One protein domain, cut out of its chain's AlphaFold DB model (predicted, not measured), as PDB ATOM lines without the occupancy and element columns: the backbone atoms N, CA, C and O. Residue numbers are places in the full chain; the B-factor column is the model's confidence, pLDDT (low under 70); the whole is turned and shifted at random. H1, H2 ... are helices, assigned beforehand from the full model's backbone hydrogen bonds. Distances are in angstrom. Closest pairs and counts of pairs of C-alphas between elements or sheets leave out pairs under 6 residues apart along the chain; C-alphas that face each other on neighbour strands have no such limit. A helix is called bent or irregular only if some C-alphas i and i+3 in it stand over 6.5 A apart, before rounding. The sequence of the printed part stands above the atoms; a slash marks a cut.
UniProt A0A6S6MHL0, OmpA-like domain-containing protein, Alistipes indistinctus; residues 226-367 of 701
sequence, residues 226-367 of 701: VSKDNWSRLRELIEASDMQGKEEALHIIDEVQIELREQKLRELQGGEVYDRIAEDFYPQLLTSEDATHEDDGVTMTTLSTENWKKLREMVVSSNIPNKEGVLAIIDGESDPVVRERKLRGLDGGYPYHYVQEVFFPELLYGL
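Overview. This is residues 226 to 367 of the 701 residues of the protein "OmpA-like domain-containing protein" of Alistipes indistinctus (UniProt A0A6S6MHL0). Two lobes of helices meet, H1, H2 and H3 in one and H5, H6 and H7 in the other, with the short H4 between them. In each lobe three helices or arms fold back and forth before a bend leads into a further arm, H3b or H7b; H7b runs from the second lobe across to H3b and H1 of the first, and the loop round residue 297 sticks out. The printed part has 142 residues, with seven named helices in the order H1 to H7 and no named strand: all helix. It is compact, with a radius of gyration of the C-alphas of 14.9 A and spans of 40 by 38 by 26 A.

Arrangement. H7, residues 336 to 364, is one helix by its hydrogen bonds but bent: C-alphas 344 and 347 are 8.4 A apart. Its arms H7a, residues 336 to 344, and H7b, residues 347 to 364, touch only at the corner, at a steep tilt of 56 degrees. H7b is irregular, with C-alphas 348 and 351 8.2 A apart, and has a kink of 35 degrees near residue 358. H6, residues 323 to 332, forms a hairpin with H7a at 20 degrees; their closest C-alphas, of Ile 329 and Arg 339, are 6.3 A apart. H5, residues 303 to 317, forms a hairpin with H6, closest at Val 315 and Lys 323, C-alphas 6.7 A apart. With residues 359 to 363 alone H7b touches H5, closest at the C-alphas of Leu 363 and Asn 307, 6.7 A. H3, residues 258 to 280, was also assigned as one helix by its hydrogen bonds but is bent, C-alphas 270 and 273 being 7.9 A apart; its arms H3a, residues 258 to 270, and H3b, residues 273 to 280, stand about perpendicular at 77 degrees. H3a is irregular, with C-alphas 266 and 269 7.9 A apart. H7b touches H3b with residues 356 to 360 alone, closest at the C-alphas of Gln 356 and Ala 278, 6.4 A. H1, residues 226 to 240, touches H7b with residues 227 to 231 alone; the closest C-alphas, of Ser 227 and Leu 364, are 4.8 A apart. H2, residues 246 to 255, forms hairpins with H1 and H3a, its closest C-alpha pairs being Lys 246 with Ile 238, 6.5 A, and Ile 252 with Arg 261, 6.1 A. H4, residues 282 to 285, touches H1, closest at the C-alphas of Leu 285 and Asn 230, 6.7 A. H2 and H6 are apart. Every O i to N i+4 pair is within hydrogen-bond range in H1, H2, H3b, H5, H6 and H7a, against 5 of 9 in H3a and 9 of 14 in H7b; H4 is too short for such a pair.

Along the chain. H1 begins at C-alpha 226 (127.889, 105.361, 79.430) and is 20.9 A long. H3a is 20.3 A, H5 21.5 A and H7b 25.8 A long; H7b ends at C-alpha 364 (123.774, 98.443, 79.197).

Size, cuts and confidence. The C-alphas of Gly 270 and Val 298, the two farthest apart, are 43.0 A apart. The printed part has no cut, and the link from H4 to H5, 17 residues, is long. Within it residues 291 to 292 pair antiparallel with residues 301 to 302. The mean pLDDT of the printed part is 78.0; 33 residues are under 70, among them 291 to 301 and 313 to 321.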
ATOM      1  N   VAL A 226     128.798 105.565  80.575       65.44
ATOM      2  CA  VAL A 226     127.889 105.361  79.430       65.44
ATOM      3  C   VAL A 226     126.832 104.277  79.698       65.44
ATOM      4  O   VAL A 226     125.692 104.397  79.266       65.44
ATOM      5  N   SER A 227     127.177 103.209  80.425       73.38
ATOM      6  CA  SER A 227     126.202 102.189  80.842       73.38
ATOM      7  C   SER A 227     125.179 102.767  81.831       73.38
ATOM      8  O   SER A 227     123.981 102.539  81.659       73.38
ATOM      9  N   LYS A 228     125.616 103.573  82.806       74.94
ATOM     10  CA  LYS A 228     124.717 104.272  83.743       74.94
ATOM     11  C   LYS A 228     123.805 105.275  83.029       74.94
ATOM     12  O   LYS A 228     122.612 105.321  83.329       74.94
ATOM     13  N   ASP A 229     124.337 106.014  82.062       77.75
ATOM     14  CA  ASP A 229     123.572 106.965  81.249       77.75
ATOM     15  C   ASP A 229     122.532 106.229  80.387       77.75
ATOM     16  O   ASP A 229     121.369 106.627  80.343       77.75
ATOM     17  N   ASN A 230     122.895 105.083  79.797       81.38
ATOM     18  CA  ASN A 230     121.950 104.229  79.075       81.38
ATOM     19  C   ASN A 230     120.823 103.697  79.967       81.38
ATOM     20  O   ASN A 230     119.669 103.706  79.545       81.38
ATOM     21  N   TRP A 231     121.127 103.244  81.187       85.19
ATOM     22  CA  TRP A 231     120.098 102.810  82.140       85.19
ATOM     23  C   TRP A 231     119.181 103.953  82.561       85.19
ATOM     24  O   TRP A 231     117.972 103.753  82.656       85.19
ATOM     25  N   SER A 232     119.742 105.142  82.776       85.56
ATOM     26  CA  SER A 232     118.974 106.342  83.118       85.56
ATOM     27  C   SER A 232     118.027 106.711  81.981       85.56
ATOM     28  O   SER A 232     116.830 106.886  82.202       85.56
ATOM     29  N   ARG A 233     118.522 106.696  80.739       89.56
ATOM     30  CA  ARG A 233     117.692 106.943  79.563       89.56
ATOM     31  C   ARG A 233     116.618 105.874  79.376       89.56
ATOM     32  O   ARG A 233     115.467 106.191  79.091       89.56
ATOM     33  N   LEU A 234     116.966 104.603  79.549       89.62
ATOM     34  CA  LEU A 234     116.011 103.504  79.441       89.62
ATOM     35  C   LEU A 234     114.890 103.633  80.480       89.62
ATOM     36  O   LEU A 234     113.722 103.436  80.150       89.62
ATOM     37  N   ARG A 235     115.238 104.025  81.710       94.19
ATOM     38  CA  ARG A 235     114.285 104.312  82.784       94.19
ATOM     39  C   ARG A 235     113.307 105.419  82.390       94.19
ATOM     40  O   ARG A 235     112.105 105.224  82.530       94.19
ATOM     41  N   GLU A 236     113.803 106.543  81.867       92.06
ATOM     42  CA  GLU A 236     112.967 107.663  81.402       92.06
ATOM     43  C   GLU A 236     111.990 107.236  80.301       92.06
ATOM     44  O   GLU A 236     110.817 107.608  80.327       92.06
ATOM     45  N   LEU A 237     112.459 106.434  79.341       93.44
ATOM     46  CA  LEU A 237     111.630 105.930  78.245       93.44
ATOM     47  C   LEU A 237     110.517 105.007  78.755       93.44
ATOM     48  O   LEU A 237     109.363 105.154  78.350       93.44
ATOM     49  N   ILE A 238     110.841 104.103  79.684       94.25
ATOM     50  CA  ILE A 238     109.859 103.220  80.322       94.25
ATOM     51  C   ILE A 238     108.863 104.046  81.146       94.25
ATOM     52  O   ILE A 238     107.653 103.829  81.046       94.25
ATOM     53  N   GLU A 239     109.337 105.035  81.909       95.19
ATOM     54  CA  GLU A 239     108.504 105.939  82.706       95.19
ATOM     55  C   GLU A 239     107.548 106.775  81.843       95.19
ATOM     56  O   GLU A 239     106.402 107.000  82.236       95.19
ATOM     57  N   ALA A 240     107.961 107.182  80.645       93.38
ATOM     58  CA  ALA A 240     107.110 107.911  79.708       93.38
ATOM     59  C   ALA A 240     106.112 107.013  78.949       93.38
ATOM     60  O   ALA A 240     105.166 107.526  78.351       93.38
ATOM     61  N   SER A 241     106.302 105.690  78.966       93.62
ATOM     62  CA  SER A 241     105.491 104.742  78.196       93.62
ATOM     63  C   SER A 241     104.200 104.299  78.900       93.62
ATOM     64  O   SER A 241     104.011 104.497  80.107       93.62
ATOM     65  N   ASP A 242     103.320 103.657  78.131       92.50
ATOM     66  CA  ASP A 242     102.100 102.969  78.567       92.50
ATOM     67  C   ASP A 242     102.239 101.433  78.540       92.50
ATOM     68  O   ASP A 242     101.238 100.714  78.536       92.50
ATOM     69  N   MET A 243     103.475 100.914  78.541       91.62
ATOM     70  CA  MET A 243     103.727  99.477  78.439       91.62
ATOM     71  C   MET A 243     103.135  98.680  79.615       91.62
ATOM     72  O   MET A 243     103.148  99.112  80.771       91.62
ATOM     73  N   GLN A 244     102.674  97.462  79.337       88.50
ATOM     74  CA  GLN A 244     102.289  96.509  80.376       88.50
ATOM     75  C   GLN A 244     103.534  96.032  81.147       88.50
ATOM     76  O   GLN A 244     104.576  95.789  80.545       88.50
ATOM     77  N   GLY A 245     103.436  95.915  82.477       90.19
ATOM     78  CA  GLY A 245     104.574  95.551  83.339       90.19
ATOM     79  C   GLY A 245     105.537  96.707  83.657       90.19
ATOM     80  O   GLY A 245     106.644  96.472  84.139       90.19
ATOM     81  N   LYS A 246     105.139  97.955  83.360       94.19
ATOM     82  CA  LYS A 246     105.936  99.171  83.579       94.19
ATOM     83  C   LYS A 246     106.390  99.352  85.027       94.19
ATOM     84  O   LYS A 246     107.553  99.669  85.254       94.19
ATOM     85  N   GLU A 247     105.483  99.208  85.993       94.12
ATOM     86  CA  GLU A 247     105.795  99.463  87.407       94.12
ATOM     87  C   GLU A 247     106.837  98.465  87.921       94.12
ATOM     88  O   GLU A 247     107.798  98.847  88.587       94.12
ATOM     89  N   GLU A 248     106.705  97.197  87.536       93.81
ATOM     90  CA  GLU A 248     107.645  96.142  87.894       93.81
ATOM     91  C   GLU A 248     108.997  96.311  87.186       93.81
ATOM     92  O   GLU A 248     110.042  96.083  87.796       93.81
ATOM     93  N   ALA A 249     108.999  96.763  85.926       92.00
ATOM     94  CA  ALA A 249     110.225  97.084  85.199       92.00
ATOM     95  C   ALA A 249     110.979  98.267  85.832       92.00
ATOM     96  O   ALA A 249     112.192  98.178  86.027       92.00
ATOM     97  N   LEU A 250     110.276  99.345  86.206       94.44
ATOM     98  CA  LEU A 250     110.874 100.489  86.906       94.44
ATOM     99  C   LEU A 250     111.415 100.087  88.276       94.44
ATOM    100  O   LEU A 250     112.538 100.449  88.607       94.44
ATOM    101  N   HIS A 251     110.679  99.267  89.028       93.38
ATOM    102  CA  HIS A 251     111.164  98.734  90.299       93.38
ATOM    103  C   HIS A 251     112.454  97.917  90.122       93.38
ATOM    104  O   HIS A 251     113.377  98.039  90.923       93.38
ATOM    105  N   ILE A 252     112.559  97.088  89.075       90.44
ATOM    106  CA  ILE A 252     113.806  96.366  88.775       90.44
ATOM    107  C   ILE A 252     114.944  97.351  88.484       90.44
ATOM    108  O   ILE A 252     116.053  97.166  88.977       90.44
ATOM    109  N   ILE A 253     114.690  98.396  87.699       88.25
ATOM    110  CA  ILE A 253     115.717  99.384  87.353       88.25
ATOM    111  C   ILE A 253     116.144 100.219  88.567       88.25
ATOM    112  O   ILE A 253     117.316 100.566  88.659       88.25
ATOM    113  N   ASP A 254     115.247 100.517  89.500       89.06
ATOM    114  CA  ASP A 254     115.555 101.382  90.643       89.06
ATOM    115  C   ASP A 254     116.242 100.616  91.786       89.06
ATOM    116  O   ASP A 254     117.203 101.115  92.369       89.06
ATOM    117  N   GLU A 255     115.821  99.377  92.052       84.12
ATOM    118  CA  GLU A 255     116.213  98.644  93.267       84.12
ATOM    119  C   GLU A 255     117.247  97.531  93.025       84.12
ATOM    120  O   GLU A 255     117.912  97.077  93.956       84.12
ATOM    121  N   VAL A 256     117.394  97.043  91.788       79.75
ATOM    122  CA  VAL A 256     118.302  95.926  91.484       79.75
ATOM    123  C   VAL A 256     119.655  96.457  91.013       79.75
ATOM    124  O   VAL A 256     119.732  97.403  90.222       79.75
ATOM    125  N   GLN A 257     120.743  95.822  91.466       70.69
ATOM    126  CA  GLN A 257     122.095  96.094  90.968       70.69
ATOM    127  C   GLN A 257     122.157  95.932  89.444       70.69
ATOM    128  O   GLN A 257     121.532  95.021  88.894       70.69
ATOM    129  N   ILE A 258     122.880  96.835  88.768       74.69
ATOM    130  CA  ILE A 258     122.868  96.988  87.304       74.69
ATOM    131  C   ILE A 258     123.032  95.641  86.602       74.69
ATOM    132  O   ILE A 258     122.244  95.314  85.715       74.69
ATOM    133  N   GLU A 259     123.976  94.837  87.078       67.12
ATOM    134  CA  GLU A 259     124.416  93.544  86.561       67.12
ATOM    135  C   GLU A 259     123.300  92.489  86.520       67.12
ATOM    136  O   GLU A 259     123.343  91.575  85.702       67.12
ATOM    137  N   LEU A 260     122.286  92.615  87.381       71.50
ATOM    138  CA  LEU A 260     121.187  91.653  87.513       71.50
ATOM    139  C   LEU A 260     119.884  92.122  86.845       71.50
ATOM    140  O   LEU A 260     118.935  91.338  86.743       71.50
ATOM    141  N   ARG A 261     119.816  93.378  86.381       84.19
ATOM    142  CA  ARG A 261     118.581  93.985  85.853       84.19
ATOM    143  C   ARG A 261     118.016  93.240  84.647       84.19
ATOM    144  O   ARG A 261     116.835  92.926  84.645       84.19
ATOM    145  N   GLU A 262     118.830  92.901  83.647       78.94
ATOM    146  CA  GLU A 262     118.377  92.200  82.435       78.94
ATOM    147  C   GLU A 262     117.796  90.839  82.771       78.94
ATOM    148  O   GLU A 262     116.708  90.517  82.304       78.94
ATOM    149  N   GLN A 263     118.499  90.045  83.584       77.75
ATOM    150  CA  GLN A 263     118.001  88.732  83.971       77.75
ATOM    151  C   GLN A 263     116.623  88.870  84.627       77.75
ATOM    152  O   GLN A 263     115.697  88.141  84.279       77.75
ATOM    153  N   LYS A 264     116.464  89.846  85.527       84.62
ATOM    154  CA  LYS A 264     115.186  90.110  86.193       84.62
ATOM    155  C   LYS A 264     114.102  90.594  85.234       84.62
ATOM    156  O   LYS A 264     112.962  90.160  85.366       84.62
ATOM    157  N   LEU A 265     114.449  91.418  84.247       85.94
ATOM    158  CA  LEU A 265     113.516  91.852  83.205       85.94
ATOM    159  C   LEU A 265     113.094  90.686  82.295       85.94
ATOM    160  O   LEU A 265     111.923  90.598  81.939       85.94
ATOM    161  N   ARG A 266     114.002  89.757  81.964       83.25
ATOM    162  CA  ARG A 266     113.707  88.549  81.164       83.25
ATOM    163  C   ARG A 266     112.871  87.513  81.921       83.25
ATOM    164  O   ARG A 266     112.106  86.777  81.309       83.25
ATOM    165  N   GLU A 267     113.012  87.440  83.243       86.50
ATOM    166  CA  GLU A 267     112.181  86.591  84.110       86.50
ATOM    167  C   GLU A 267     110.749  87.140  84.255       86.50
ATOM    168  O   GLU A 267     109.809  86.387  84.531       86.50
ATOM    169  N   LEU A 268     110.568  88.449  84.065       89.56
ATOM    170  CA  LEU A 268     109.297  89.128  84.260       89.56
ATOM    171  C   LEU A 268     108.290  88.744  83.168       89.56
ATOM    172  O   LEU A 268     108.562  88.866  81.975       89.56
ATOM    173  N   GLN A 269     107.106  88.287  83.590       86.69
ATOM    174  CA  GLN A 269     105.985  87.934  82.702       86.69
ATOM    175  C   GLN A 269     106.387  86.998  81.542       86.69
ATOM    176  O   GLN A 269     105.861  87.094  80.440       86.69
ATOM    177  N   GLY A 270     107.330  86.078  81.781       81.19
ATOM    178  CA  GLY A 270     107.771  85.114  80.767       81.19
ATOM    179  C   GLY A 270     108.615  85.708  79.632       81.19
ATOM    180  O   GLY A 270     108.763  85.047  78.609       81.19
ATOM    181  N   GLY A 271     109.161  86.915  79.811       82.06
ATOM    182  CA  GLY A 271     110.027  87.594  78.842       82.06
ATOM    183  C   GLY A 271     109.332  88.686  78.031       82.06
ATOM    184  O   GLY A 271     110.017  89.526  77.454       82.06
ATOM    185  N   GLU A 272     107.995  88.760  78.061       87.06
ATOM    186  CA  GLU A 272     107.215  89.715  77.256       87.06
ATOM    187  C   GLU A 272     107.599  91.180  77.525       87.06
ATOM    188  O   GLU A 272     107.659  92.001  76.610       87.06
ATOM    189  N   VAL A 273     107.900  91.511  78.785       88.25
ATOM    190  CA  VAL A 273     108.316  92.864  79.182       88.25
ATOM    191  C   VAL A 273     109.694  93.207  78.627       88.25
ATOM    192  O   VAL A 273     109.910  94.322  78.157       88.25
ATOM    193  N   TYR A 274     110.619  92.250  78.640       86.62
ATOM    194  CA  TYR A 274     111.945  92.442  78.069       86.62
ATOM    195  C   TYR A 274     111.882  92.616  76.550       86.62
ATOM    196  O   TYR A 274     112.490  93.545  76.021       86.62
ATOM    197  N   ASP A 275     111.111  91.774  75.860       84.62
ATOM    198  CA  ASP A 275     110.937  91.851  74.407       84.62
ATOM    199  C   ASP A 275     110.347  93.208  74.002       84.62
ATOM    200  O   ASP A 275     110.846  93.864  73.088       84.62
ATOM    201  N   ARG A 276     109.362  93.703  74.764       88.81
ATOM    202  CA  ARG A 276     108.783  95.041  74.584       88.81
ATOM    203  C   ARG A 276     109.825  96.154  74.741       88.81
ATOM    204  O   ARG A 276     109.873  97.064  73.919       88.81
ATOM    205  N   ILE A 277     110.678  96.077  75.764       88.62
ATOM    206  CA  ILE A 277     111.766  97.046  75.978       88.62
ATOM    207  C   ILE A 277     112.774  97.007  74.817       88.62
ATOM    208  O   ILE A 277     113.216  98.058  74.338       88.62
ATOM    209  N   ALA A 278     113.118  95.804  74.348       83.75
ATOM    210  CA  ALA A 278     114.066  95.596  73.261       83.75
ATOM    211  C   ALA A 278     113.539  96.081  71.899       83.75
ATOM    212  O   ALA A 278     114.316  96.564  71.068       83.75
ATOM    213  N   GLU A 279     112.231  95.983  71.670       85.06
ATOM    214  CA  GLU A 279     111.572  96.494  70.467       85.06
ATOM    215  C   GLU A 279     111.404  98.019  70.496       85.06
ATOM    216  O   GLU A 279     111.761  98.693  69.525       85.06
ATOM    217  N   ASP A 280     110.902  98.571  71.605       87.75
ATOM    218  CA  ASP A 280     110.385  99.943  71.628       87.75
ATOM    219  C   ASP A 280     111.396 100.979  72.149       87.75
ATOM    220  O   ASP A 280     111.352 102.145  71.737       87.75
ATOM    221  N   PHE A 281     112.339 100.589  73.018       90.31
ATOM    222  CA  PHE A 281     113.214 101.549  73.715       90.31
ATOM    223  C   PHE A 281     114.699 101.401  73.394       90.31
ATOM    224  O   PHE A 281     115.380 102.418  73.261       90.31
ATOM    225  N   TYR A 282     115.213 100.186  73.191       84.62
ATOM    226  CA  TYR A 282     116.616  99.990  72.793       84.62
ATOM    227  C   TYR A 282     117.021 100.799  71.551       84.62
ATOM    228  O   TYR A 282     118.057 101.467  71.605       84.62
ATOM    229  N   PRO A 283     116.214 100.875  70.473       88.19
ATOM    230  CA  PRO A 283     116.567 101.693  69.313       88.19
ATOM    231  C   PRO A 283     116.774 103.173  69.656       88.19
ATOM    232  O   PRO A 283     117.610 103.841  69.050       88.19
ATOM    233  N   GLN A 284     116.059 103.678  70.664       88.94
ATOM    234  CA  GLN A 284     116.139 105.074  71.086       88.94
ATOM    235  C   GLN A 284     117.451 105.396  71.816       88.94
ATOM    236  O   GLN A 284     117.870 106.553  71.826       88.94
ATOM    237  N   LEU A 285     118.156 104.391  72.349       86.75
ATOM    238  CA  LEU A 285     119.515 104.557  72.884       86.75
ATOM    239  C   LEU A 285     120.520 104.902  71.772       86.75
ATOM    240  O   LEU A 285     121.501 105.604  72.011       86.75
ATOM    241  N   LEU A 286     120.268 104.456  70.534       86.19
ATOM    242  CA  LEU A 286     121.106 104.769  69.372       86.19
ATOM    243  C   LEU A 286     120.769 106.112  68.727       86.19
ATOM    244  O   LEU A 286     121.504 106.558  67.848       86.19
ATOM    245  N   THR A 287     119.687 106.771  69.134       85.81
ATOM    246  CA  THR A 287     119.250 108.056  68.569       85.81
ATOM    247  C   THR A 287     119.113 109.156  69.618       85.81
ATOM    248  O   THR A 287     118.716 110.262  69.270       85.81
ATOM    249  N   SER A 288     119.416 108.870  70.886       79.50
ATOM    250  CA  SER A 288     119.365 109.856  71.966       79.50
ATOM    251  C   SER A 288     120.415 110.957  71.767       79.50
ATOM    252  O   SER A 288     121.598 110.690  71.536       79.50
ATOM    253  N   GLU A 289     119.957 112.204  71.883       80.06
ATOM    254  CA  GLU A 289     120.796 113.406  71.900       80.06
ATOM    255  C   GLU A 289     121.210 113.815  73.323       80.06
ATOM    256  O   GLU A 289     121.840 114.858  73.496       80.06
ATOM    257  N   ASP A 290     120.877 113.005  74.336       74.38
ATOM    258  CA  ASP A 290     121.242 113.282  75.724       74.38
ATOM    259  C   ASP A 290     122.767 113.356  75.842       74.38
ATOM    260  O   ASP A 290     123.497 112.559  75.244       74.38
ATOM    261  N   ALA A 291     123.260 114.350  76.579       62.38
ATOM    262  CA  ALA A 291     124.690 114.534  76.758       62.38
ATOM    263  C   ALA A 291     125.250 113.411  77.639       62.38
ATOM    264  O   ALA A 291     124.719 113.159  78.719       62.38
ATOM    265  N   THR A 292     126.342 112.782  77.205       54.72
ATOM    266  CA  THR A 292     127.065 111.788  78.008       54.72
ATOM    267  C   THR A 292     128.450 112.263  78.375       54.72
ATOM    268  O   THR A 292     129.104 112.978  77.612       54.72
ATOM    269  N   HIS A 293     128.929 111.823  79.535       49.31
ATOM    270  CA  HIS A 293     130.307 112.048  79.944       49.31
ATOM    271  C   HIS A 293     131.195 110.885  79.480       49.31
ATOM    272  O   HIS A 293     131.034 109.751  79.928       49.31
ATOM    273  N   GLU A 294     132.166 111.175  78.609       42.78
ATOM    274  CA  GLU A 294     133.308 110.283  78.386       42.78
ATOM    275  C   GLU A 294     134.070 110.101  79.712       42.78
ATOM    276  O   GLU A 294     134.453 111.078  80.374       42.78
ATOM    277  N   ASP A 295     134.341 108.845  80.073       38.19
ATOM    278  CA  ASP A 295     135.574 108.546  80.801       38.19
ATOM    279  C   ASP A 295     136.706 108.972  79.843       38.19
ATOM    280  O   ASP A 295     136.705 108.525  78.699       38.19
ATOM    281  N   ASP A 296     137.574 109.899  80.272       31.06
ATOM    282  CA  ASP A 296     138.646 110.569  79.489       31.06
ATOM    283  C   ASP A 296     138.341 111.884  78.724       31.06
ATOM    284  O   ASP A 296     139.150 112.310  77.902       31.06
ATOM    285  N   GLY A 297     137.250 112.596  79.056       37.75
ATOM    286  CA  GLY A 297     136.821 113.856  78.402       37.75
ATOM    287  C   GLY A 297     137.931 114.844  77.972       37.75
ATOM    288  O   GLY A 297     138.871 115.115  78.714       37.75
ATOM    289  N   VAL A 298     137.832 115.481  76.799       34.22
ATOM    290  CA  VAL A 298     136.796 116.488  76.499       34.22
ATOM    291  C   VAL A 298     136.264 116.391  75.058       34.22
ATOM    292  O   VAL A 298     136.789 117.024  74.142       34.22
ATOM    293  N   THR A 299     135.108 115.750  74.899       32.38
ATOM    294  CA  THR A 299     134.069 116.172  73.946       32.38
ATOM    295  C   THR A 299     132.710 115.881  74.582       32.38
ATOM    296  O   THR A 299     132.498 114.780  75.073       32.38
ATOM    297  N   MET A 300     131.783 116.848  74.609       43.72
ATOM    298  CA  MET A 300     130.375 116.522  74.876       43.72
ATOM    299  C   MET A 300     129.864 115.767  73.649       43.72
ATOM    300  O   MET A 300     129.500 116.387  72.648       43.72
ATOM    301  N   THR A 301     129.937 114.441  73.689       58.31
ATOM    302  CA  THR A 301     129.276 113.578  72.715       58.31
ATOM    303  C   THR A 301     127.868 113.252  73.210       58.31
ATOM    304  O   THR A 301     127.533 113.426  74.385       58.31
ATOM    305  N   THR A 302     127.000 112.855  72.288       76.69
ATOM    306  CA  THR A 302     125.661 112.377  72.638       76.69
ATOM    307  C   THR A 302     125.719 110.909  73.051       76.69
ATOM    308  O   THR A 302     126.570 110.166  72.552       76.69
ATOM    309  N   LEU A 303     124.760 110.462  73.865       77.62
ATOM    310  CA  LEU A 303     124.580 109.054  74.238       77.62
ATOM    311  C   LEU A 303     124.558 108.149  73.002       77.62
ATOM    312  O   LEU A 303     125.224 107.115  72.959       77.62
ATOM    313  N   SER A 304     123.870 108.596  71.948       81.75
ATOM    314  CA  SER A 304     123.885 107.964  70.628       81.75
ATOM    315  C   SER A 304     125.303 107.767  70.078       81.75
ATOM    316  O   SER A 304     125.634 106.675  69.614       81.75
ATOM    317  N   THR A 305     126.160 108.788  70.137       79.44
ATOM    318  CA  THR A 305     127.519 108.742  69.576       79.44
ATOM    319  C   THR A 305     128.375 107.681  70.269       79.44
ATOM    320  O   THR A 305     128.979 106.847  69.587       79.44
ATOM    321  N   GLU A 306     128.373 107.647  71.606       73.25
ATOM    322  CA  GLU A 306     129.122 106.640  72.372       73.25
ATOM    323  C   GLU A 306     128.548 105.232  72.187       73.25
ATOM    324  O   GLU A 306     129.297 104.263  72.026       73.25
ATOM    325  N   ASN A 307     127.223 105.105  72.113       81.94
ATOM    326  CA  ASN A 307     126.586 103.822  71.840       81.94
ATOM    327  C   ASN A 307     126.933 103.282  70.452       81.94
ATOM    328  O   ASN A 307     127.201 102.089  70.315       81.94
ATOM    329  N   TRP A 308     127.000 104.137  69.429       83.75
ATOM    330  CA  TRP A 308     127.438 103.732  68.093       83.75
ATOM    331  C   TRP A 308     128.918 103.339  68.055       83.75
ATOM    332  O   TRP A 308     129.257 102.350  67.404       83.75
ATOM    333  N   LYS A 309     129.792 104.056  68.775       77.56
ATOM    334  CA  LYS A 309     131.219 103.717  68.922       77.56
ATOM    335  C   LYS A 309     131.386 102.332  69.551       77.56
ATOM    336  O   LYS A 309     132.063 101.472  68.986       77.56
ATOM    337  N   LYS A 310     130.674 102.066  70.647       69.56
ATOM    338  CA  LYS A 310     130.689 100.771  71.337       69.56
ATOM    339  C   LYS A 310     130.062  99.647  70.506       69.56
ATOM    340  O   LYS A 310     130.617  98.552  70.424       69.56
ATOM    341  N   LEU A 311     128.945  99.913  69.829       73.31
ATOM    342  CA  LEU A 311     128.313  98.956  68.921       73.31
ATOM    343  C   LEU A 311     129.256  98.562  67.778       73.31
ATOM    344  O   LEU A 311     129.377  97.381  67.453       73.31
ATOM    345  N   ARG A 312     129.988  99.529  67.215       82.12
ATOM    346  CA  ARG A 312     131.012  99.276  66.197       82.12
ATOM    347  C   ARG A 312     132.096  98.320  66.699       82.12
ATOM    348  O   ARG A 312     132.455  97.386  65.984       82.12
ATOM    349  N   GLU A 313     132.609  98.518  67.913       64.62
ATOM    350  CA  GLU A 313     133.632  97.647  68.519       64.62
ATOM    351  C   GLU A 313     133.141  96.201  68.696       64.62
ATOM    352  O   GLU A 313     133.854  95.242  68.367       64.62
ATOM    353  N   MET A 314     131.896  96.027  69.151       60.81
ATOM    354  CA  MET A 314     131.266  94.707  69.283       60.81
ATOM    355  C   MET A 314     131.078  94.030  67.921       60.81
ATOM    356  O   MET A 314     131.403  92.855  67.746       60.81
ATOM    357  N   VAL A 315     130.655  94.778  66.899       65.00
ATOM    358  CA  VAL A 315     130.555  94.267  65.524       65.00
ATOM    359  C   VAL A 315     131.927  93.809  65.014       65.00
ATOM    360  O   VAL A 315     132.040  92.693  64.504       65.00
ATOM    361  N   VAL A 316     132.991  94.603  65.201       57.50
ATOM    362  CA  VAL A 316     134.365  94.258  64.772       57.50
ATOM    363  C   VAL A 316     134.874  92.971  65.426       57.50
ATOM    364  O   VAL A 316     135.572  92.195  64.772       57.50
ATOM    365  N   SER A 317     134.514  92.708  66.678       47.28
ATOM    366  CA  SER A 317     134.987  91.541  67.437       47.28
ATOM    367  C   SER A 317     134.098  90.296  67.314       47.28
ATOM    368  O   SER A 317     134.495  89.215  67.744       47.28
ATOM    369  N   SER A 318     132.929  90.411  66.683       54.34
ATOM    370  CA  SER A 318     131.933  89.336  66.601       54.34
ATOM    371  C   SER A 318     131.888  88.600  65.255       54.34
ATOM    372  O   SER A 318     132.521  89.001  64.271       54.34
ATOM    373  N   ASN A 319     131.059  87.550  65.221       58.41
ATOM    374  CA  ASN A 319     130.656  86.801  64.027       58.41
ATOM    375  C   ASN A 319     129.223  87.158  63.570       58.41
ATOM    376  O   ASN A 319     128.478  86.278  63.145       58.41
ATOM    377  N   ILE A 320     128.816  88.427  63.696       63.62
ATOM    378  CA  ILE A 320     127.482  88.889  63.279       63.62
ATOM    379  C   ILE A 320     127.212  88.606  61.781       63.62
ATOM    380  O   ILE A 320     128.117  88.778  60.951       63.62
ATOM    381  N   PRO A 321     125.981  88.203  61.399       67.38
ATOM    382  CA  PRO A 321     125.587  88.082  59.997       67.38
ATOM    383  C   PRO A 321     125.804  89.387  59.223       67.38
ATOM    384  O   PRO A 321     125.517  90.472  59.721       67.38
ATOM    385  N   ASN A 322     126.323  89.278  57.998       78.94
ATOM    386  CA  ASN A 322     126.626  90.419  57.127       78.94
ATOM    387  C   ASN A 322     127.453  91.533  57.813       78.94
ATOM    388  O   ASN A 322     127.194  92.726  57.657       78.94
ATOM    389  N   LYS A 323     128.478  91.134  58.578       78.12
ATOM    390  CA  LYS A 323     129.387  92.031  59.309       78.12
ATOM    391  C   LYS A 323     129.934  93.191  58.473       78.12
ATOM    392  O   LYS A 323     129.969  94.317  58.958       78.12
ATOM    393  N   GLU A 324     130.350  92.931  57.234       84.62
ATOM    394  CA  GLU A 324     130.866  93.980  56.344       84.62
ATOM    395  C   GLU A 324     129.788  95.013  55.994       84.62
ATOM    396  O   GLU A 324     130.058  96.212  56.042       84.62
ATOM    397  N   GLY A 325     128.552  94.574  55.724       86.06
ATOM    398  CA  GLY A 325     127.418  95.467  55.486       86.06
ATOM    399  C   GLY A 325     127.054  96.302  56.716       86.06
ATOM    400  O   GLY A 325     126.780  97.493  56.587       86.06
ATOM    401  N   VAL A 326     127.118  95.711  57.914       83.81
ATOM    402  CA  VAL A 326     126.881  96.425  59.180       83.81
ATOM    403  C   VAL A 326     127.943  97.508  59.407       83.81
ATOM    404  O   VAL A 326     127.593  98.656  59.677       83.81
ATOM    405  N   LEU A 327     129.231  97.181  59.244       84.81
ATOM    406  CA  LEU A 327     130.326  98.149  59.396       84.81
ATOM    407  C   LEU A 327     130.247  99.276  58.360       84.81
ATOM    408  O   LEU A 327     130.453 100.433  58.714       84.81
ATOM    409  N   ALA A 328     129.887  98.966  57.112       91.25
ATOM    410  CA  ALA A 328     129.715  99.973  56.068       91.25
ATOM    411  C   ALA A 328     128.605 100.988  56.400       91.25
ATOM    412  O   ALA A 328     128.748 102.172  56.098       91.25
ATOM    413  N   ILE A 329     127.513 100.547  57.037       91.88
ATOM    414  CA  ILE A 329     126.440 101.440  57.494       91.88
ATOM    415  C   ILE A 329     126.917 102.305  58.667       91.88
ATOM    416  O   ILE A 329     126.697 103.515  58.644       91.88
ATOM    417  N   ILE A 330     127.573 101.705  59.666       88.31
ATOM    418  CA  ILE A 330     128.056 102.425  60.855       88.31
ATOM    419  C   ILE A 330     129.094 103.492  60.478       88.31
ATOM    420  O   ILE A 330     129.008 104.618  60.963       88.31
ATOM    421  N   ASP A 331     130.032 103.158  59.588       88.25
ATOM    422  CA  ASP A 331     131.141 104.040  59.203       88.25
ATOM    423  C   ASP A 331     130.750 105.076  58.139       88.25
ATOM    424  O   ASP A 331     131.394 106.119  58.025       88.25
ATOM    425  N   GLY A 332     129.721 104.785  57.334       87.19
ATOM    426  CA  GLY A 332     129.366 105.572  56.150       87.19
ATOM    427  C   GLY A 332     128.179 106.525  56.307       87.19
ATOM    428  O   GLY A 332     128.039 107.440  55.499       87.19
ATOM    429  N   GLU A 333     127.310 106.325  57.299       90.62
ATOM    430  CA  GLU A 333     126.142 107.182  57.551       90.62
ATOM    431  C   GLU A 333     126.357 107.997  58.823       90.62
ATOM    432  O   GLU A 333     126.629 107.405  59.857       90.62
ATOM    433  N   SER A 334     126.234 109.325  58.782       83.56
ATOM    434  CA  SER A 334     126.471 110.197  59.944       83.56
ATOM    435  C   SER A 334     125.224 110.449  60.790       83.56
ATOM    436  O   SER A 334     125.356 110.674  61.990       83.56
ATOM    437  N   ASP A 335     124.032 110.427  60.186       85.69
ATOM    438  CA  ASP A 335     122.774 110.665  60.900       85.69
ATOM    439  C   ASP A 335     122.347 109.393  61.661       85.69
ATOM    440  O   ASP A 335     122.149 108.346  61.033       85.69
ATOM    441  N   PRO A 336     122.188 109.442  62.997       84.12
ATOM    442  CA  PRO A 336     121.901 108.257  63.801       84.12
ATOM    443  C   PRO A 336     120.541 107.619  63.482       84.12
ATOM    444  O   PRO A 336     120.426 106.394  63.511       84.12
ATOM    445  N   VAL A 337     119.531 108.412  63.112       87.19
ATOM    446  CA  VAL A 337     118.187 107.925  62.759       87.19
ATOM    447  C   VAL A 337     118.209 107.244  61.391       87.19
ATOM    448  O   VAL A 337     117.587 106.198  61.186       87.19
ATOM    449  N   VAL A 338     118.941 107.812  60.429       88.19
ATOM    450  CA  VAL A 338     119.101 107.207  59.096       88.19
ATOM    451  C   VAL A 338     119.964 105.946  59.167       88.19
ATOM    452  O   VAL A 338     119.651 104.955  58.500       88.19
ATOM    453  N   ARG A 339     121.015 105.957  59.995       92.00
ATOM    454  CA  ARG A 339     121.907 104.815  60.241       92.00
ATOM    455  C   ARG A 339     121.134 103.627  60.810       92.00
ATOM    456  O   ARG A 339     121.238 102.519  60.285       92.00
ATOM    457  N   GLU A 340     120.306 103.878  61.818       89.44
ATOM    458  CA  GLU A 340     119.432 102.889  62.450       89.44
ATOM    459  C   GLU A 340     118.444 102.271  61.443       89.44
ATOM    460  O   GLU A 340     118.381 101.047  61.295       89.44
ATOM    461  N   ARG A 341     117.773 103.106  60.637       90.50
ATOM    462  CA  ARG A 341     116.828 102.647  59.605       90.50
ATOM    463  C   ARG A 341     117.498 101.787  58.533       90.50
ATOM    464  O   ARG A 341     116.923 100.792  58.089       90.50
ATOM    465  N   LYS A 342     118.700 102.170  58.089       91.25
ATOM    466  CA  LYS A 342     119.488 101.388  57.122       91.25
ATOM    467  C   LYS A 342     119.874 100.026  57.696       91.25
ATOM    468  O   LYS A 342     119.828  99.042  56.962       91.25
ATOM    469  N   LEU A 343     120.199  99.960  58.989       88.06
ATOM    470  CA  LEU A 343     120.537  98.710  59.665       88.06
ATOM    471  C   LEU A 343     119.329  97.759  59.740       88.06
ATOM    472  O   LEU A 343     119.488  96.582  59.428       88.06
ATOM    473  N   ARG A 344     118.118  98.266  60.031       88.06
ATOM    474  CA  ARG A 344     116.868  97.471  59.977       88.06
ATOM    475  C   ARG A 344     116.584  96.878  58.594       88.06
ATOM    476  O   ARG A 344     116.019  95.797  58.489       88.06
ATOM    477  N   GLY A 345     116.939  97.599  57.531       85.81
ATOM    478  CA  GLY A 345     116.710  97.169  56.148       85.81
ATOM    479  C   GLY A 345     117.787  96.242  55.577       85.81
ATOM    480  O   GLY A 345     117.603  95.707  54.481       85.81
ATOM    481  N   LEU A 346     118.914  96.062  56.272       87.69
ATOM    482  CA  LEU A 346     120.032  95.263  55.784       87.69
ATOM    483  C   LEU A 346     119.699  93.770  55.867       87.69
ATOM    484  O   LEU A 346     119.338  93.274  56.930       87.69
ATOM    485  N   ASP A 347     119.862  93.056  54.751       79.88
ATOM    486  CA  ASP A 347     119.729  91.593  54.673       79.88
ATOM    487  C   ASP A 347     118.434  91.061  55.319       79.88
ATOM    488  O   ASP A 347     118.442  90.132  56.119       79.88
ATOM    489  N   GLY A 348     117.306  91.726  55.041       75.06
ATOM    490  CA  GLY A 348     115.994  91.342  55.574       75.06
ATOM    491  C   GLY A 348     115.803  91.577  57.078       75.06
ATOM    492  O   GLY A 348     114.830  91.078  57.632       75.06
ATOM    493  N   GLY A 349     116.703  92.317  57.735       74.94
ATOM    494  CA  GLY A 349     116.635  92.652  59.162       74.94
ATOM    495  C   GLY A 349     117.390  91.688  60.080       74.94
ATOM    496  O   GLY A 349     117.509  91.960  61.274       74.94
ATOM    497  N   TYR A 350     117.969  90.603  59.549       70.19
ATOM    498  CA  TYR A 350     118.713  89.618  60.347       70.19
ATOM    499  C   TYR A 350     119.856  90.219  61.184       70.19
ATOM    500  O   TYR A 350     119.938  89.909  62.376       70.19
ATOM    501  N   PRO A 351     120.727  91.095  60.640       74.88
ATOM    502  CA  PRO A 351     121.784  91.711  61.435       74.88
ATOM    503  C   PRO A 351     121.232  92.620  62.537       74.88
ATOM    504  O   PRO A 351     121.806  92.686  63.617       74.88
ATOM    505  N   TYR A 352     120.106  93.294  62.293       80.56
ATOM    506  CA  TYR A 352     119.484  94.179  63.276       80.56
ATOM    507  C   TYR A 352     118.890  93.401  64.458       80.56
ATOM    508  O   TYR A 352     119.148  93.759  65.605       80.56
ATOM    509  N   HIS A 353     118.202  92.285  64.201       74.44
ATOM    510  CA  HIS A 353     117.732  91.387  65.264       74.44
ATOM    511  C   HIS A 353     118.890  90.813  66.089       74.44
ATOM    512  O   HIS A 353     118.821  90.784  67.315       74.44
ATOM    513  N   TYR A 354     120.000  90.443  65.440       68.31
ATOM    514  CA  TYR A 354     121.203  90.011  66.155       68.31
ATOM    515  C   TYR A 354     121.739  91.112  67.083       68.31
ATOM    516  O   TYR A 354     122.138  90.840  68.212       68.31
ATOM    517  N   VAL A 355     121.735  92.370  66.632       70.06
ATOM    518  CA  VAL A 355     122.132  93.511  67.469       70.06
ATOM    519  C   VAL A 355     121.188  93.657  68.673       70.06
ATOM    520  O   VAL A 355     121.689  93.812  69.785       70.06
ATOM    521  N   GLN A 356     119.865  93.555  68.481       70.25
ATOM    522  CA  GLN A 356     118.839  93.591  69.547       70.25
ATOM    523  C   GLN A 356     119.038  92.523  70.615       70.25
ATOM    524  O   GLN A 356     119.030  92.842  71.801       70.25
ATOM    525  N   GLU A 357     119.268  91.281  70.210       62.84
ATOM    526  CA  GLU A 357     119.363  90.172  71.157       62.84
ATOM    527  C   GLU A 357     120.732  90.064  71.831       62.84
ATOM    528  O   GLU A 357     120.810  89.643  72.984       62.84
ATOM    529  N   VAL A 358     121.810  90.423  71.120       61.41
ATOM    530  CA  VAL A 358     123.185  90.102  71.539       61.41
ATOM    531  C   VAL A 358     123.988  91.332  71.957       61.41
ATOM    532  O   VAL A 358     124.808  91.231  72.861       61.41
ATOM    533  N   PHE A 359     123.804  92.494  71.320       65.44
ATOM    534  CA  PHE A 359     124.670  93.664  71.550       65.44
ATOM    535  C   PHE A 359     124.023  94.783  72.351       65.44
ATOM    536  O   PHE A 359     124.718  95.463  73.101       65.44
ATOM    537  N   PHE A 360     122.717  94.994  72.230       72.50
ATOM    538  CA  PHE A 360     122.035  95.988  73.054       72.50
ATOM    539  C   PHE A 360     122.124  95.723  74.562       72.50
ATOM    540  O   PHE A 360     122.369  96.689  75.289       72.50
ATOM    541  N   PRO A 361     122.032  94.470  75.052       67.31
ATOM    542  CA  PRO A 361     122.318  94.190  76.456       67.31
ATOM    543  C   PRO A 361     123.715  94.672  76.847       67.31
ATOM    544  O   PRO A 361     123.898  95.405  77.810       67.31
ATOM    545  N   GLU A 362     124.715  94.372  76.026       64.75
ATOM    546  CA  GLU A 362     126.106  94.747  76.275       64.75
ATOM    547  C   GLU A 362     126.332  96.273  76.277       64.75
ATOM    548  O   GLU A 362     127.251  96.769  76.938       64.75
ATOM    549  N   LEU A 363     125.476  97.064  75.610       69.44
ATOM    550  CA  LEU A 363     125.482  98.529  75.735       69.44
ATOM    551  C   LEU A 363     125.128  98.974  77.162       69.44
ATOM    552  O   LEU A 363     125.783  99.884  77.682       69.44
ATOM    553  N   LEU A 364     124.201  98.263  77.807       71.06
ATOM    554  CA  LEU A 364     123.774  98.443  79.197       71.06
ATOM    555  C   LEU A 364     124.750  97.842  80.221       71.06
ATOM    556  O   LEU A 364     124.764  98.298  81.361       71.06
ATOM    557  N   TYR A 365     125.608  96.895  79.825       60.31
ATOM    558  CA  TYR A 365     126.590  96.204  80.688       60.31
ATOM    559  C   TYR A 365     128.045  96.611  80.461       60.31
ATOM    560  O   TYR A 365     128.977  95.871  80.773       60.31
ATOM    561  N   GLY A 366     128.273  97.799  79.899       62.66
ATOM    562  CA  GLY A 366     129.633  98.286  79.686       62.66
ATOM    563  C   GLY A 366     130.438  98.301  80.969       62.66
ATOM    564  O   GLY A 366     130.064  99.011  81.887       62.66
ATOM    565  N   LEU A 367     131.558  97.586  81.002       59.69
ATOM    566  CA  LEU A 367     132.494  97.678  82.115       59.69
ATOM    567  C   LEU A 367     133.270  98.997  82.081       59.69
ATOM    568  O   LEU A 367     133.676  99.458  81.006       59.69
TER     569      LEU A 367